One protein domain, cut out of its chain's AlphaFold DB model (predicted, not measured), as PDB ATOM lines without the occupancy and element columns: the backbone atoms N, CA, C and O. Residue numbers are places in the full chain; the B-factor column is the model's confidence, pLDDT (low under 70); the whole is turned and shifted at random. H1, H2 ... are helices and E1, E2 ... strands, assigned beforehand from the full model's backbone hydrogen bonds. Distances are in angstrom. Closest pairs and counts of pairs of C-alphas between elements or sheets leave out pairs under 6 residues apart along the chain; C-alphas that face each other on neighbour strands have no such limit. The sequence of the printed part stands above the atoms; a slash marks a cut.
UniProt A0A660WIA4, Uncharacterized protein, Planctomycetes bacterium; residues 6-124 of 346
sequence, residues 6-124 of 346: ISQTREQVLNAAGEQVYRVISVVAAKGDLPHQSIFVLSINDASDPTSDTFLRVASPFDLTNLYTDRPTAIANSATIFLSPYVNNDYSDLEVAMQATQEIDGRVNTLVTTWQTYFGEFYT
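This is residues 6 to 124 of the 346 residues of an uncharacterized protein of Planctomycetes bacterium (UniProt A0A660WIA4). A long helix, H3, lies along one face of a twisted sheet built from the long hairpin E1 and E2 with E6 beside it, while a second, smaller sheet of short strands, E4 E3 E5, is only partly face to face with the first, its strands crossed over against it. The short helix H2 packs on E5 of the small sheet. The printed part has 119 residues, with named elements in the order E1 E2 E3 E4 H1 H2 E5 E6 H3; the sheet orders are E1 E2 E6 and E4 E3 E5, both antiparallel. The class is mixed, helices and strands; the whole is compact, with a radius of gyration of the C-alphas of 15.3 A, and spans 53 by 33 by 18 A.

E1, residues 6 to 14, and E2, residues 20 to 31, form a hairpin, with N 9 and O 25 2.8 A apart. E6, residues 86 to 91, is antiparallel to E2, with N 24 and O 89 2.9 A apart. H3, residues 94 to 123, is on this sheet at a height of 10.3 A, making two layers, a helix on one face of a sheet; it is over E2 and E6 and runs along the strands, at 18 degrees to E2 on the local plane. The closest C-alphas of E2 and H3 are those of Tyr 22 and Leu 94, 6.1 A apart. E3, residues 40 to 43, and E4, residues 54 to 58, form a second hairpin, with N 41 and O 57 2.8 A apart. E5, residues 81 to 84, is antiparallel to E3, with N 84 and O 40 2.8 A apart. The two sheets form a sandwich, two sheets face to face, their best planes 36 degrees apart; the closest C-alphas of E4 and E6 are those of Phe 55 and Val 87, 6.7 A apart. H1, residues 63 to 66, only grazes the sheet E4 E3 E5. H2, residues 71 to 76, is on it, and the closest C-alphas of H2 and E5 are those of Arg 71 and Phe 82, 5.9 A apart. In H2 and H3 every O i to N i+4 pair is within hydrogen-bond range; H1 is too short for one.

E1 begins at C-alpha 6 (-19.558, 21.113, 722.131) and is 24.9 A long, and E2 is 32.8 A long. E6 is 16.5 A long. H3 is 41.7 A long, from C-alpha 94 (-35.638, 33.702, 724.030) to C-alpha 123 (-16.908, -3.523, 725.864).

The C-alphas farthest apart, those of Gly 18 and Thr 124, are 53.4 A apart. The printed part has no cut and no long link. The mean pLDDT of the printed part is 93.5, and residues 122 to 124 are under 70.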
ATOM      1  N   ILE A   6     -18.485  20.508 722.918       94.00
ATOM      2  CA  ILE A   6     -19.558  21.113 722.131       94.00
ATOM      3  C   ILE A   6     -19.350  22.618 722.062       94.00
ATOM      4  O   ILE A   6     -19.146  23.285 723.072       94.00
ATOM      5  N   SER A   7     -19.453  23.152 720.849       95.00
ATOM      6  CA  SER A   7     -19.564  24.582 720.598       95.00
ATOM      7  C   SER A   7     -21.024  24.932 720.339       95.00
ATOM      8  O   SER A   7     -21.669  24.326 719.481       95.00
ATOM      9  N   GLN A   8     -21.552  25.905 721.079       93.56
ATOM     10  CA  GLN A   8     -22.904  26.417 720.877       93.56
ATOM     11  C   GLN A   8     -22.845  27.881 720.456       93.56
ATOM     12  O   GLN A   8     -22.323  28.724 721.184       93.56
ATOM     13  N   THR A   9     -23.409  28.186 719.290       95.50
ATOM     14  CA  THR A   9     -23.589  29.557 718.802       95.50
ATOM     15  C   THR A   9     -25.052  29.949 718.949       95.50
ATOM     16  O   THR A   9     -25.945  29.174 718.606       95.50
ATOM     17  N   ARG A  10     -25.294  31.148 719.485       94.38
ATOM     18  CA  ARG A  10     -26.631  31.715 719.684       94.38
ATOM     19  C   ARG A  10     -26.724  33.010 718.897       94.38
ATOM     20  O   ARG A  10     -25.896  33.897 719.098       94.38
ATOM     21  N   GLU A  11     -27.722  33.124 718.037       95.62
ATOM     22  CA  GLU A  11     -27.924  34.319 717.221       95.62
ATOM     23  C   GLU A  11     -29.408  34.662 717.080       95.62
ATOM     24  O   GLU A  11     -30.286  33.805 717.167       95.62
ATOM     25  N   GLN A  12     -29.687  35.949 716.891       95.25
ATOM     26  CA  GLN A  12     -31.016  36.447 716.559       95.25
ATOM     27  C   GLN A  12     -31.096  36.601 715.040       95.25
ATOM     28  O   GLN A  12     -30.286  37.319 714.453       95.25
ATOM     29  N   VAL A  13     -32.071  35.953 714.408       95.56
ATOM     30  CA  VAL A  13     -32.253  35.963 712.948       95.56
ATOM     31  C   VAL A  13     -33.718  36.216 712.593       95.56
ATOM     32  O   VAL A  13     -34.597  36.108 713.444       95.56
ATOM     33  N   LEU A  14     -33.988  36.590 711.341       94.50
ATOM     34  CA  LEU A  14     -35.354  36.649 710.815       94.50
ATOM     35  C   LEU A  14     -35.667  35.335 710.092       94.50
ATOM     36  O   LEU A  14     -34.856  34.873 709.285       94.50
ATOM     37  N   ASN A  15     -36.822  34.735 710.372       91.06
ATOM     38  CA  ASN A  15     -37.302  33.559 709.646       91.06
ATOM     39  C   ASN A  15     -37.809  33.944 708.236       91.06
ATOM     40  O   ASN A  15     -37.843  35.118 707.861       91.06
ATOM     41  N   ALA A  16     -38.239  32.957 707.441       89.00
ATOM     42  CA  ALA A  16     -38.755  33.192 706.087       89.00
ATOM     43  C   ALA A  16     -40.015  34.088 706.040       89.00
ATOM     44  O   ALA A  16     -40.293  34.694 705.006       89.00
ATOM     45  N   ALA A  17     -40.756  34.198 707.149       92.12
ATOM     46  CA  ALA A  17     -41.913  35.082 707.297       92.12
ATOM     47  C   ALA A  17     -41.535  36.510 707.748       92.12
ATOM     48  O   ALA A  17     -42.407  37.368 707.866       92.12
ATOM     49  N   GLY A  18     -40.246  36.787 707.974       93.94
ATOM     50  CA  GLY A  18     -39.759  38.073 708.473       93.94
ATOM     51  C   GLY A  18     -39.937  38.265 709.981       93.94
ATOM     52  O   GLY A  18     -39.761  39.379 710.472       93.94
ATOM     53  N   GLU A  19     -40.276  37.211 710.723       95.38
ATOM     54  CA  GLU A  19     -40.410  37.244 712.178       95.38
ATOM     55  C   GLU A  19     -39.054  37.007 712.839       95.38
ATOM     56  O   GLU A  19     -38.235  36.215 712.367       95.38
ATOM     57  N   GLN A  20     -38.821  37.679 713.961       95.12
ATOM     58  CA  GLN A  20     -37.630  37.468 714.769       95.12
ATOM     59  C   GLN A  20     -37.682  36.102 715.463       95.12
ATOM     60  O   GLN A  20     -38.621  35.817 716.200       95.12
ATOM     61  N   VAL A  21     -36.634  35.301 715.277       96.38
ATOM     62  CA  VAL A  21     -36.420  34.024 715.966       96.38
ATOM     63  C   VAL A  21     -35.027  33.977 716.596       96.38
ATOM     64  O   VAL A  21     -34.107  34.708 716.210       96.38
ATOM     65  N   TYR A  22     -34.874  33.110 717.589       96.00
ATOM     66  CA  TYR A  22     -33.631  32.857 718.303       96.00
ATOM     67  C   TYR A  22     -33.091  31.499 717.881       96.00
ATOM     68  O   TYR A  22     -33.683  30.463 718.179       96.00
ATOM     69  N   ARG A  23     -31.967  31.516 717.174       94.94
ATOM     70  CA  ARG A  23     -31.327  30.325 716.638       94.94
ATOM     71  C   ARG A  23     -30.271  29.804 717.596       94.94
ATOM     72  O   ARG A  23     -29.402  30.556 718.047       94.94
ATOM     73  N   VAL A  24     -30.318  28.502 717.861       95.56
ATOM     74  CA  VAL A  24     -29.296  27.775 718.618       95.56
ATOM     75  C   VAL A  24     -28.652  26.743 717.703       95.56
ATOM     76  O   VAL A  24     -29.290  25.773 717.293       95.56
ATOM     77  N   ILE A  25     -27.365  26.939 717.423       95.69
ATOM     78  CA  ILE A  25     -26.540  26.012 716.649       95.69
ATOM     79  C   ILE A  25     -25.628  25.286 717.627       95.69
ATOM     80  O   ILE A  25     -24.770  25.917 718.240       95.69
ATOM     81  N   SER A  26     -25.796  23.974 717.778       96.31
ATOM     82  CA  SER A  26     -24.885  23.138 718.571       96.31
ATOM     83  C   SER A  26     -24.056  22.267 717.639       96.31
ATOM     84  O   SER A  26     -24.618  21.576 716.797       96.31
ATOM     85  N   VAL A  27     -22.733  22.290 717.792       96.50
ATOM     86  CA  VAL A  27     -21.778  21.518 716.985       96.50
ATOM     87  C   VAL A  27     -20.858  20.740 717.912       96.50
ATOM     88  O   VAL A  27     -20.282  21.311 718.837       96.50
ATOM     89  N   VAL A  28     -20.666  19.449 717.648       95.31
ATOM     90  CA  VAL A  28     -19.655  18.647 718.345       95.31
ATOM     91  C   VAL A  28     -18.278  18.977 717.775       95.31
ATOM     92  O   VAL A  28     -17.896  18.488 716.712       95.31
ATOM     93  N   ALA A  29     -17.526  19.820 718.481       94.19
ATOM     94  CA  ALA A  29     -16.192  20.261 718.082       94.19
ATOM     95  C   ALA A  29     -15.153  19.137 718.225       94.19
ATOM     96  O   ALA A  29     -14.321  18.940 717.339       94.19
ATOM     97  N   ALA A  30     -15.247  18.336 719.291       93.88
ATOM     98  CA  ALA A  30     -14.382  17.183 719.523       93.88
ATOM     99  C   ALA A  30     -15.196  15.997 720.044       93.88
ATOM    100  O   ALA A  30     -16.015  16.151 720.947       93.88
ATOM    101  N   LYS A  31     -14.959  14.797 719.497       94.38
ATOM    102  CA  LYS A  31     -15.703  13.588 719.895       94.38
ATOM    103  C   LYS A  31     -15.315  13.041 721.273       94.38
ATOM    104  O   LYS A  31     -16.056  12.237 721.817       94.38
ATOM    105  N   GLY A  32     -14.144  13.408 721.795       93.31
ATOM    106  CA  GLY A  32     -13.609  12.811 723.016       93.31
ATOM    107  C   GLY A  32     -13.538  11.282 722.935       93.31
ATOM    108  O   GLY A  32     -13.015  10.723 721.966       93.31
ATOM    109  N   ASP A  33     -14.112  10.625 723.941       89.94
ATOM    110  CA  ASP A  33     -14.200   9.164 724.048       89.94
ATOM    111  C   ASP A  33     -15.391   8.551 723.268       89.94
ATOM    112  O   ASP A  33     -15.538   7.329 723.217       89.94
ATOM    113  N   LEU A  34     -16.239   9.368 722.627       92.88
ATOM    114  CA  LEU A  34     -17.338   8.888 721.778       92.88
ATOM    115  C   LEU A  34     -16.802   8.243 720.482       92.88
ATOM    116  O   LEU A  34     -15.711   8.595 720.005       92.88
ATOM    117  N   PRO A  35     -17.560   7.326 719.847       93.81
ATOM    118  CA  PRO A  35     -17.109   6.646 718.635       93.81
ATOM    119  C   PRO A  35     -16.908   7.637 717.476       93.81
ATOM    120  O   PRO A  35     -15.875   7.586 716.801       93.81
ATOM    121  N   HIS A  36     -17.806   8.614 717.323       95.62
ATOM    122  CA  HIS A  36     -17.777   9.671 716.303       95.62
ATOM    123  C   HIS A  36     -18.436  10.973 716.802       95.62
ATOM    124  O   HIS A  36     -19.070  10.992 717.851       95.62
ATOM    125  N   GLN A  37     -18.294  12.066 716.036       96.94
ATOM    126  CA  GLN A  37     -18.875  13.384 716.356       96.94
ATOM    127  C   GLN A  37     -20.393  13.460 716.125       96.94
ATOM    128  O   GLN A  37     -21.047  14.333 716.686       96.94
ATOM    129  N   SER A  38     -20.968  12.574 715.307       97.81
ATOM    130  CA  SER A  38     -22.404  12.584 715.012       97.81
ATOM    131  C   SER A  38     -23.212  12.053 716.200       97.81
ATOM    132  O   SER A  38     -23.283  10.844 716.389       97.81
ATOM    133  N   ILE A  39     -23.794  12.938 717.013       97.56
ATOM    134  CA  ILE A  39     -24.524  12.558 718.241       97.56
ATOM    135  C   ILE A  39     -25.946  13.111 718.306       97.56
ATOM    136  O   ILE A  39     -26.672  12.812 719.248       97.56
ATOM    137  N   PHE A  40     -26.353  13.948 717.358       98.12
ATOM    138  CA  PHE A  40     -27.706  14.487 717.321       98.12
ATOM    139  C   PHE A  40     -28.557  13.618 716.408       98.12
ATOM    140  O   PHE A  40     -28.219  13.448 715.243       98.12
ATOM    141  N   VAL A  41     -29.652  13.068 716.925       98.25
ATOM    142  CA  VAL A  41     -30.603  12.281 716.138       98.25
ATOM    143  C   VAL A  41     -31.578  13.240 715.466       98.25
ATOM    144  O   VAL A  41     -32.331  13.944 716.149       98.25
ATOM    145  N   LEU A  42     -31.564  13.265 714.137       98.25
ATOM    146  CA  LEU A  42     -32.476  14.060 713.318       98.25
ATOM    147  C   LEU A  42     -33.431  13.138 712.555       98.25
ATOM    148  O   LEU A  42     -33.037  12.060 712.111       98.25
ATOM    149  N   SER A  43     -34.680  13.577 712.409       98.06
ATOM    150  CA  SER A  43     -35.691  12.974 711.539       98.06
ATOM    151  C   SER A  43     -35.599  13.566 710.142       98.06
ATOM    152  O   SER A  43     -35.576  14.790 710.000       98.06
ATOM    153  N   ILE A  44     -35.598  12.708 709.125       98.12
ATOM    154  CA  ILE A  44     -35.672  13.102 707.717       98.12
ATOM    155  C   ILE A  44     -37.147  13.306 707.378       98.12
ATOM    156  O   ILE A  44     -37.892  12.335 707.244       98.12
ATOM    157  N   ASN A  45     -37.570  14.561 707.252       96.88
ATOM    158  CA  ASN A  45     -38.963  14.887 706.936       96.88
ATOM    159  C   ASN A  45     -39.217  14.882 705.424       96.88
ATOM    160  O   ASN A  45     -40.192  14.289 704.966       96.88
ATOM    161  N   ASP A  46     -38.319  15.492 704.650       96.44
ATOM    162  CA  ASP A  46     -38.328  15.454 703.189       96.44
ATOM    163  C   ASP A  46     -36.929  15.108 702.673       96.44
ATOM    164  O   ASP A  46     -35.977  15.874 702.819       96.44
ATOM    165  N   ALA A  47     -36.785  13.951 702.023       95.50
ATOM    166  CA  ALA A  47     -35.506  13.503 701.474       95.50
ATOM    167  C   ALA A  47     -34.888  14.509 700.478       95.50
ATOM    168  O   ALA A  47     -33.660  14.574 700.373       95.50
ATOM    169  N   SER A  48     -35.714  15.308 699.792       96.06
ATOM    170  CA  SER A  48     -35.290  16.324 698.824       96.06
ATOM    171  C   SER A  48     -34.913  17.674 699.446       96.06
ATOM    172  O   SER A  48     -34.180  18.436 698.815       96.06
ATOM    173  N   ASP A  49     -35.328  17.938 700.689       95.56
ATOM    174  CA  ASP A  49     -35.047  19.183 701.407       95.56
ATOM    175  C   ASP A  49     -34.332  18.915 702.748       95.56
ATOM    176  O   ASP A  49     -34.985  18.621 703.755       95.56
ATOM    177  N   PRO A  50     -32.992  19.046 702.814       93.38
ATOM    178  CA  PRO A  50     -32.237  18.854 704.053       93.38
ATOM    179  C   PRO A  50     -32.521  19.917 705.119       93.38
ATOM    180  O   PRO A  50     -32.175  19.713 706.278       93.38
ATOM    181  N   THR A  51     -33.137  21.048 704.760       91.62
ATOM    182  CA  THR A  51     -33.498  22.090 705.734       91.62
ATOM    183  C   THR A  51     -34.780  21.763 706.494       91.62
ATOM    184  O   THR A  51     -35.041  22.367 707.532       91.62
ATOM    185  N   SER A  52     -35.545  20.775 706.017       93.69
ATOM    186  CA  SER A  52     -36.771  20.300 706.661       93.69
ATOM    187  C   SER A  52     -36.525  19.327 707.819       93.69
ATOM    188  O   SER A  52     -37.468  19.008 708.547       93.69
ATOM    189  N   ASP A  53     -35.298  18.825 707.992       96.69
ATOM    190  CA  ASP A  53     -34.979  17.823 709.008       96.69
ATOM    191  C   ASP A  53     -35.235  18.370 710.422       96.69
ATOM    192  O   ASP A  53     -34.928  19.518 710.739       96.69
ATOM    193  N   THR A  54     -35.799  17.543 711.303       96.56
ATOM    194  CA  THR A  54     -36.156  17.964 712.668       96.56
ATOM    195  C   THR A  54     -35.295  17.268 713.704       96.56
ATOM    196  O   THR A  54     -35.156  16.044 713.692       96.56
ATOM    197  N   PHE A  55     -34.752  18.035 714.645       97.00
ATOM    198  CA  PHE A  55     -34.067  17.477 715.803       97.00
ATOM    199  C   PHE A  55     -35.026  16.691 716.696       97.00
ATOM    200  O   PHE A  55     -36.019  17.233 717.175       97.00
ATOM    201  N   LEU A  56     -34.702  15.426 716.961       97.19
ATOM    202  CA  LEU A  56     -35.491  14.582 717.855       97.19
ATOM    203  C   LEU A  56     -34.896  14.544 719.261       97.19
ATOM    204  O   LEU A  56     -35.598  14.754 720.251       97.19
ATOM    205  N   ARG A  57     -33.607  14.206 719.360       97.50
ATOM    206  CA  ARG A  57     -32.911  13.990 720.636       97.50
ATOM    207  C   ARG A  57     -31.397  13.928 720.455       97.50
ATOM    208  O   ARG A  57     -30.894  13.740 719.354       97.50
ATOM    209  N   VAL A  58     -30.673  14.009 721.566       97.75
ATOM    210  CA  VAL A  58     -29.286  13.530 721.638       97.75
ATOM    211  C   VAL A  58     -29.306  11.997 721.619       97.75
ATOM    212  O   VAL A  58     -30.217  11.384 722.177       97.75
ATOM    213  N   ALA A  59     -28.343  11.392 720.931       97.62
ATOM    214  CA  ALA A  59     -28.202   9.952 720.773       97.62
ATOM    215  C   ALA A  59     -28.058   9.232 722.121       97.62
ATOM    216  O   ALA A  59     -27.545   9.785 723.089       97.62
ATOM    217  N   SER A  60     -28.482   7.975 722.161       96.69
ATOM    218  CA  SER A  60     -28.118   6.993 723.185       96.69
ATOM    219  C   SER A  60     -26.915   6.149 722.726       96.69
ATOM    220  O   SER A  60     -26.609   6.134 721.531       96.69
ATOM    221  N   PRO A  61     -26.252   5.377 723.609       95.00
ATOM    222  CA  PRO A  61     -25.209   4.428 723.196       95.00
ATOM    223  C   PRO A  61     -25.653   3.452 722.091       95.00
ATOM    224  O   PRO A  61     -24.870   3.116 721.201       95.00
ATOM    225  N   PHE A  62     -26.923   3.034 722.112       94.94
ATOM    226  CA  PHE A  62     -27.502   2.198 721.064       94.94
ATOM    227  C   PHE A  62     -27.571   2.947 719.729       94.94
ATOM    228  O   PHE A  62     -27.144   2.418 718.705       94.94
ATOM    229  N   ASP A  63     -28.043   4.198 719.735       97.25
ATOM    230  CA  ASP A  63     -28.112   5.017 718.521       97.25
ATOM    231  C   ASP A  63     -26.712   5.193 717.896       97.25
ATOM    232  O   ASP A  63     -26.560   5.023 716.690       97.25
ATOM    233  N   LEU A  64     -25.675   5.437 718.715       95.75
ATOM    234  CA  LEU A  64     -24.280   5.611 718.268       95.75
ATOM    235  C   LEU A  64     -23.674   4.382 717.570       95.75
ATOM    236  O   LEU A  64     -22.653   4.498 716.900       95.75
ATOM    237  N   THR A  65     -24.254   3.198 717.759       94.06
ATOM    238  CA  THR A  65     -23.761   1.948 717.157       94.06
ATOM    239  C   THR A  65     -24.651   1.435 716.030       94.06
ATOM    240  O   THR A  65     -24.192   0.621 715.231       94.06
ATOM    241  N   ASN A  66     -25.895   1.915 715.937       95.88
ATOM    242  CA  ASN A  66     -26.901   1.368 715.024       95.88
ATOM    243  C   ASN A  66     -27.436   2.370 713.993       95.88
ATOM    244  O   ASN A  66     -28.013   1.944 712.994       95.88
ATOM    245  N   LEU A  67     -27.275   3.681 714.200       97.88
ATOM    246  CA  LEU A  67     -27.740   4.692 713.247       97.88
ATOM    247  C   LEU A  67     -26.630   5.139 712.293       97.88
ATOM    248  O   LEU A  67     -25.452   5.194 712.644       97.88
ATOM    249  N   TYR A  68     -27.029   5.515 711.079       98.31
ATOM    250  CA  TYR A  68     -26.121   6.086 710.089       98.31
ATOM    251  C   TYR A  68     -25.628   7.468 710.530       98.31
ATOM    252  O   TYR A  68     -26.404   8.285 711.024       98.31
ATOM    253  N   THR A  69     -24.339   7.737 710.328       97.50
ATOM    254  CA  THR A  69     -23.658   8.967 710.771       97.50
ATOM    255  C   THR A  69     -23.763  10.136 709.795       97.50
ATOM    256  O   THR A  69     -23.237  11.216 710.081       97.50
ATOM    257  N   ASP A  70     -24.438   9.923 708.664       95.94
ATOM    258  CA  ASP A  70     -24.702  10.923 707.641       95.94
ATOM    259  C   ASP A  70     -26.064  10.699 706.958       95.94
ATOM    260  O   ASP A  70     -26.566   9.577 706.831       95.94
ATOM    261  N   ARG A  71     -26.665  11.806 706.512       97.19
ATOM    262  CA  ARG A  71     -27.998  11.842 705.899       97.19
ATOM    263  C   ARG A  71     -28.073  11.105 704.552       97.19
ATOM    264  O   ARG A  71     -29.016  10.333 704.380       97.19
ATOM    265  N   PRO A  72     -27.145  11.295 703.587       97.69
ATOM    266  CA  PRO A  72     -27.190  10.561 702.320       97.69
ATOM    267  C   PRO A  72     -27.190   9.040 702.493       97.69
ATOM    268  O   PRO A  72     -27.995   8.360 701.854       97.69
ATOM    269  N   THR A  73     -26.346   8.507 703.381       97.50
ATOM    270  CA  THR A  73     -26.304   7.071 703.679       97.50
ATOM    271  C   THR A  73     -27.614   6.599 704.304       97.50
ATOM    272  O   THR A  73     -28.128   5.550 703.910       97.50
ATOM    273  N   ALA A  74     -28.199   7.377 705.218       97.69
ATOM    274  CA  ALA A  74     -29.502   7.062 705.800       97.69
ATOM    275  C   ALA A  74     -30.605   6.964 704.731       97.69
ATOM    276  O   ALA A  74     -31.319   5.964 704.681       97.69
ATOM    277  N   ILE A  75     -30.689   7.939 703.818       97.75
ATOM    278  CA  ILE A  75     -31.669   7.945 702.715       97.75
ATOM    279  C   ILE A  75     -31.457   6.754 701.779       97.75
ATOM    280  O   ILE A  75     -32.421   6.075 701.424       97.75
ATOM    281  N   ALA A  76     -30.208   6.463 701.405       97.81
ATOM    282  CA  ALA A  76     -29.883   5.328 700.540       97.81
ATOM    283  C   ALA A  76     -30.319   3.980 701.144       97.81
ATOM    284  O   ALA A  76     -30.656   3.055 700.408       97.81
ATOM    285  N   ASN A  77     -30.364   3.892 702.476       97.88
ATOM    286  CA  ASN A  77     -30.819   2.721 703.222       97.88
ATOM    287  C   ASN A  77     -32.274   2.838 703.713       97.88
ATOM    288  O   ASN A  77     -32.707   2.037 704.536       97.88
ATOM    289  N   SER A  78     -33.048   3.806 703.205       97.50
ATOM    290  CA  SER A  78     -34.453   4.035 703.585       97.50
ATOM    291  C   SER A  78     -34.681   4.263 705.090       97.50
ATOM    292  O   SER A  78     -35.760   3.974 705.607       97.50
ATOM    293  N   ALA A  79     -33.683   4.781 705.807       97.56
ATOM    294  CA  ALA A  79     -33.834   5.170 707.202       97.56
ATOM    295  C   ALA A  79     -34.545   6.527 707.310       97.56
ATOM    296  O   ALA A  79     -34.303   7.439 706.521       97.56
ATOM    297  N   THR A  80     -35.413   6.665 708.311       97.88
ATOM    298  CA  THR A  80     -36.148   7.910 708.601       97.88
ATOM    299  C   THR A  80     -35.431   8.807 709.604       97.88
ATOM    300  O   THR A  80     -35.835   9.948 709.806       97.88
ATOM    301  N   ILE A  81     -34.365   8.307 710.232       98.31
ATOM    302  CA  ILE A  81     -33.542   9.041 711.193       98.31
ATOM    303  C   ILE A  81     -32.059   8.819 710.907       98.31
ATOM    304  O   ILE A  81     -31.663   7.770 710.394       98.31
ATOM    305  N   PHE A  82     -31.236   9.798 711.267       98.50
ATOM    306  CA  PHE A  82     -29.780   9.726 711.144       98.50
ATOM    307  C   PHE A  82     -29.097  10.522 712.257       98.50
ATOM    308  O   PHE A  82     -29.734  11.313 712.956       98.50
ATOM    309  N   LEU A  83     -27.794  10.307 712.419       98.31
ATOM    310  CA  LEU A  83     -26.960  11.072 713.332       98.31
ATOM    311  C   LEU A  83     -26.276  12.222 712.600       98.31
ATOM    312  O   LEU A  83     -25.658  12.032 711.558       98.31
ATOM    313  N   SER A  84     -26.310  13.403 713.203       97.75
ATOM    314  CA  SER A  84     -25.624  14.601 712.728       97.75
ATOM    315  C   SER A  84     -24.609  15.093 713.765       97.75
ATOM    316  O   SER A  84     -24.861  14.979 714.973       97.75
ATOM    317  N   PRO A  85     -23.464  15.660 713.342       97.38
ATOM    318  CA  PRO A  85     -22.520  16.312 714.249       97.38
ATOM    319  C   PRO A  85     -22.962  17.720 714.663       97.38
ATOM    320  O   PRO A  85     -22.333  18.333 715.525       97.38
ATOM    321  N   TYR A  86     -24.037  18.240 714.067       96.69
ATOM    322  CA  TYR A  86     -24.625  19.516 714.446       96.69
ATOM    323  C   TYR A  86     -26.152  19.476 714.438       96.69
ATOM    324  O   TYR A  86     -26.775  18.705 713.708       96.69
ATOM    325  N   VAL A  87     -26.752  20.350 715.235       96.38
ATOM    326  CA  VAL A  87     -28.182  20.638 715.214       96.38
ATOM    327  C   VAL A  87     -28.383  22.144 715.146       96.38
ATOM    328  O   VAL A  87     -27.659  22.904 715.793       96.38
ATOM    329  N   ASN A  88     -29.366  22.559 714.352       95.31
ATOM    330  CA  ASN A  88     -29.800  23.939 714.241       95.31
ATOM    331  C   ASN A  88     -31.299  24.010 714.545       95.31
ATOM    332  O   ASN A  88     -32.087  23.443 713.794       95.31
ATOM    333  N   ASN A  89     -31.674  24.680 715.634       93.69
ATOM    334  CA  ASN A  89     -33.071  24.857 716.025       93.69
ATOM    335  C   ASN A  89     -33.385  26.344 716.195       93.69
ATOM    336  O   ASN A  89     -32.653  27.062 716.883       93.69
ATOM    337  N   ASP A  90     -34.506  26.765 715.616       94.50
ATOM    338  CA  ASP A  90     -35.044  28.117 715.735       94.50
ATOM    339  C   ASP A  90     -36.195  28.126 716.752       94.50
ATOM    340  O   ASP A  90     -37.103  27.298 716.689       94.50
ATOM    341  N   TYR A  91     -36.169  29.079 717.685       95.00
ATOM    342  CA  TYR A  91     -37.194  29.259 718.714       95.00
ATOM    343  C   TYR A  91     -37.821  30.649 718.600       95.00
ATOM    344  O   TYR A  91     -37.127  31.639 718.377       95.00
ATOM    345  N   SER A  92     -39.134  30.747 718.797       95.81
ATOM    346  CA  SER A  92     -39.846  32.033 718.810       95.81
ATOM    347  C   SER A  92     -39.644  32.826 720.106       95.81
ATOM    348  O   SER A  92     -39.917  34.021 720.143       95.81
ATOM    349  N   ASP A  93     -39.188  32.165 721.171       95.50
ATOM    350  CA  ASP A  93     -39.031  32.735 722.506       95.50
ATOM    351  C   ASP A  93     -37.585  32.580 723.007       95.50
ATOM    352  O   ASP A  93     -36.974  31.514 722.874       95.50
ATOM    353  N   LEU A  94     -37.027  33.660 723.564       92.50
ATOM    354  CA  LEU A  94     -35.638  33.702 724.030       92.50
ATOM    355  C   LEU A  94     -35.411  32.800 725.246       92.50
ATOM    356  O   LEU A  94     -34.365  32.157 725.341       92.50
ATOM    357  N   GLU A  95     -36.361  32.761 726.179       93.56
ATOM    358  CA  GLU A  95     -36.246  31.952 727.389       93.56
ATOM    359  C   GLU A  95     -36.260  30.464 727.024       93.56
ATOM    360  O   GLU A  95     -35.397  29.710 727.480       93.56
ATOM    361  N   VAL A  96     -37.141  30.065 726.100       92.62
ATOM    362  CA  VAL A  96     -37.167  28.707 725.536       92.62
ATOM    363  C   VAL A  96     -35.846  28.373 724.835       92.62
ATOM    364  O   VAL A  96     -35.293  27.296 725.065       92.62
ATOM    365  N   ALA A  97     -35.284  29.289 724.037       90.94
ATOM    366  CA  ALA A  97     -33.987  29.078 723.382       90.94
ATOM    367  C   ALA A  97     -32.845  28.866 724.398       90.94
ATOM    368  O   ALA A  97     -31.976  28.003 724.217       90.94
ATOM    369  N   MET A  98     -32.847  29.633 725.493       90.00
ATOM    370  CA  MET A  98     -31.871  29.492 726.576       90.00
ATOM    371  C   MET A  98     -32.015  28.154 727.310       90.00
ATOM    372  O   MET A  98     -31.006  27.481 727.528       90.00
ATOM    373  N   GLN A  99     -33.243  27.748 727.644       89.06
ATOM    374  CA  GLN A  99     -33.524  26.464 728.295       89.06
ATOM    375  C   GLN A  99     -33.133  25.284 727.399       89.06
ATOM    376  O   GLN A  99     -32.450  24.367 727.850       89.06
ATOM    377  N   ALA A 100     -33.469  25.339 726.109       87.88
ATOM    378  CA  ALA A 100     -33.101  24.297 725.155       87.88
ATOM    379  C   ALA A 100     -31.582  24.122 725.037       87.88
ATOM    380  O   ALA A 100     -31.087  23.008 724.881       87.88
ATOM    381  N   THR A 101     -30.828  25.217 725.158       90.12
ATOM    382  CA  THR A 101     -29.366  25.162 725.136       90.12
ATOM    383  C   THR A 101     -28.806  24.373 726.327       90.12
ATOM    384  O   THR A 101     -27.935  23.524 726.138       90.12
ATOM    385  N   GLN A 102     -29.325  24.634 727.534       91.06
ATOM    386  CA  GLN A 102     -28.943  23.917 728.759       91.06
ATOM    387  C   GLN A 102     -29.356  22.442 728.701       91.06
ATOM    388  O   GLN A 102     -28.590  21.570 729.097       91.06
ATOM    389  N   GLU A 103     -30.540  22.159 728.159       91.12
ATOM    390  CA  GLU A 103     -31.050  20.796 728.010       91.12
ATOM    391  C   GLU A 103     -30.201  19.972 727.031       91.12
ATOM    392  O   GLU A 103     -29.877  18.816 727.307       91.12
ATOM    393  N   ILE A 104     -29.796  20.558 725.898       91.38
ATOM    394  CA  ILE A 104     -28.898  19.895 724.941       91.38
ATOM    395  C   ILE A 104     -27.556  19.572 725.606       91.38
ATOM    396  O   ILE A 104     -27.084  18.444 725.482       91.38
ATOM    397  N   ASP A 105     -26.970  20.522 726.340       91.06
ATOM    398  CA  ASP A 105     -25.712  20.307 727.064       91.06
ATOM    399  C   ASP A 105     -25.842  19.193 728.122       91.06
ATOM    400  O   ASP A 105     -25.065  18.236 728.130       91.06
ATOM    401  N   GLY A 106     -26.894  19.234 728.947       89.94
ATOM    402  CA  GLY A 106     -27.174  18.210 729.960       89.94
ATOM    403  C   GLY A 106     -27.350  16.805 729.375       89.94
ATOM    404  O   GLY A 106     -26.814  15.825 729.906       89.94
ATOM    405  N   ARG A 107     -28.048  16.691 728.239       94.25
ATOM    406  CA  ARG A 107     -28.229  15.412 727.531       94.25
ATOM    407  C   ARG A 107     -26.940  14.893 726.912       94.25
ATOM    408  O   ARG A 107     -26.716  13.686 726.935       94.25
ATOM    409  N   VAL A 108     -26.083  15.765 726.383       94.31
ATOM    410  CA  VAL A 108     -24.778  15.340 725.859       94.31
ATOM    411  C   VAL A 108     -23.874  14.865 726.984       94.31
ATOM    412  O   VAL A 108     -23.274  13.802 726.853       94.31
ATOM    413  N   ASN A 109     -23.806  15.595 728.098       91.81
ATOM    414  CA  ASN A 109     -23.024  15.167 729.256       91.81
ATOM    415  C   ASN A 109     -23.488  13.790 729.748       91.81
ATOM    416  O   ASN A 109     -22.666  12.905 729.983       91.81
ATOM    417  N   THR A 110     -24.806  13.573 729.781       93.69
ATOM    418  CA  THR A 110     -25.394  12.268 730.103       93.69
ATOM    419  C   THR A 110     -24.965  11.195 729.097       93.69
ATOM    420  O   THR A 110     -24.480  10.149 729.518       93.69
ATOM    421  N   LEU A 111     -25.061  11.451 727.784       95.00
ATOM    422  CA  LEU A 111     -24.601  10.519 726.745       95.00
ATOM    423  C   LEU A 111     -23.126  10.141 726.927       95.00
ATOM    424  O   LEU A 111     -22.792   8.960 726.852       95.00
ATOM    425  N   VAL A 112     -22.244  11.115 727.166       93.00
ATOM    426  CA  VAL A 112     -20.806  10.869 727.349       93.00
ATOM    427  C   VAL A 112     -20.562   9.975 728.561       93.00
ATOM    428  O   VAL A 112     -19.852   8.977 728.439       93.00
ATOM    429  N   THR A 113     -21.193  10.270 729.701       91.56
ATOM    430  CA  THR A 113     -21.080   9.437 730.905       91.56
ATOM    431  C   THR A 113     -21.626   8.028 730.666       91.56
ATOM    432  O   THR A 113     -20.941   7.054 730.963       91.56
ATOM    433  N   THR A 114     -22.817   7.892 730.073       90.38
ATOM    434  CA  THR A 114     -23.405   6.575 729.782       90.38
ATOM    435  C   THR A 114     -22.550   5.778 728.798       90.38
ATOM    436  O   THR A 114     -22.389   4.572 728.970       90.38
ATOM    437  N   TRP A 115     -21.966   6.428 727.787       91.69
ATOM    438  CA  TRP A 115     -21.052   5.778 726.849       91.69
ATOM    439  C   TRP A 115     -19.783   5.278 727.543       91.69
ATOM    440  O   TRP A 115     -19.368   4.150 727.299       91.69
ATOM    441  N   GLN A 116     -19.189   6.075 728.433       89.12
ATOM    442  CA  GLN A 116     -18.015   5.662 729.204       89.12
ATOM    443  C   GLN A 116     -18.321   4.471 730.121       89.12
ATOM    444  O   GLN A 116     -17.523   3.538 730.168       89.12
ATOM    445  N   THR A 117     -19.480   4.457 730.789       86.00
ATOM    446  CA  THR A 117     -19.937   3.306 731.586       86.00
ATOM    447  C   THR A 117     -20.136   2.071 730.711       86.00
ATOM    448  O   THR A 117     -19.551   1.032 730.992       86.00
ATOM    449  N   TYR A 118     -20.882   2.189 729.606       84.75
ATOM    450  CA  TYR A 118     -21.101   1.090 728.658       84.75
ATOM    451  C   TYR A 118     -19.781   0.525 728.119       84.75
ATOM    452  O   TYR A 118     -19.572  -0.686 728.096       84.75
ATOM    453  N   PHE A 119     -18.861   1.400 727.710       81.69
ATOM    454  CA  PHE A 119     -17.570   0.987 727.181       81.69
ATOM    455  C   PHE A 119     -16.700   0.326 728.259       81.69
ATOM    456  O   PHE A 119     -16.107  -0.719 728.004       81.69
ATOM    457  N   GLY A 120     -16.659   0.901 729.465       79.44
ATOM    458  CA  GLY A 120     -15.872   0.391 730.586       79.44
ATOM    459  C   GLY A 120     -16.366  -0.954 731.119       79.44
ATOM    460  O   GLY A 120     -15.554  -1.853 731.317       79.44
ATOM    461  N   GLU A 121     -17.677  -1.103 731.314       73.00
ATOM    462  CA  GLU A 121     -18.283  -2.286 731.940       73.00
ATOM    463  C   GLU A 121     -18.595  -3.412 730.949       73.00
ATOM    464  O   GLU A 121     -18.577  -4.577 731.333       73.00
ATOM    465  N   PHE A 122     -18.887  -3.088 729.685       64.38
ATOM    466  CA  PHE A 122     -19.430  -4.064 728.736       64.38
ATOM    467  C   PHE A 122     -18.517  -4.345 727.536       64.38
ATOM    468  O   PHE A 122     -18.504  -5.465 727.026       64.38
ATOM    469  N   TYR A 123     -17.753  -3.355 727.056       63.25
ATOM    470  CA  TYR A 123     -16.908  -3.523 725.864       63.25
ATOM    471  C   TYR A 123     -15.483  -3.983 726.191       63.25
ATOM    472  O   TYR A 123     -14.862  -4.670 725.378       63.25
ATOM    473  N   THR A 124     -14.949  -3.650 727.371       55.94
ATOM    474  CA  THR A 124     -13.708  -4.259 727.862       55.94
ATOM    475  C   THR A 124     -14.010  -5.709 728.252       55.94
ATOM    476  O   THR A 124     -14.751  -5.911 729.209       55.94
TER     477      THR A 124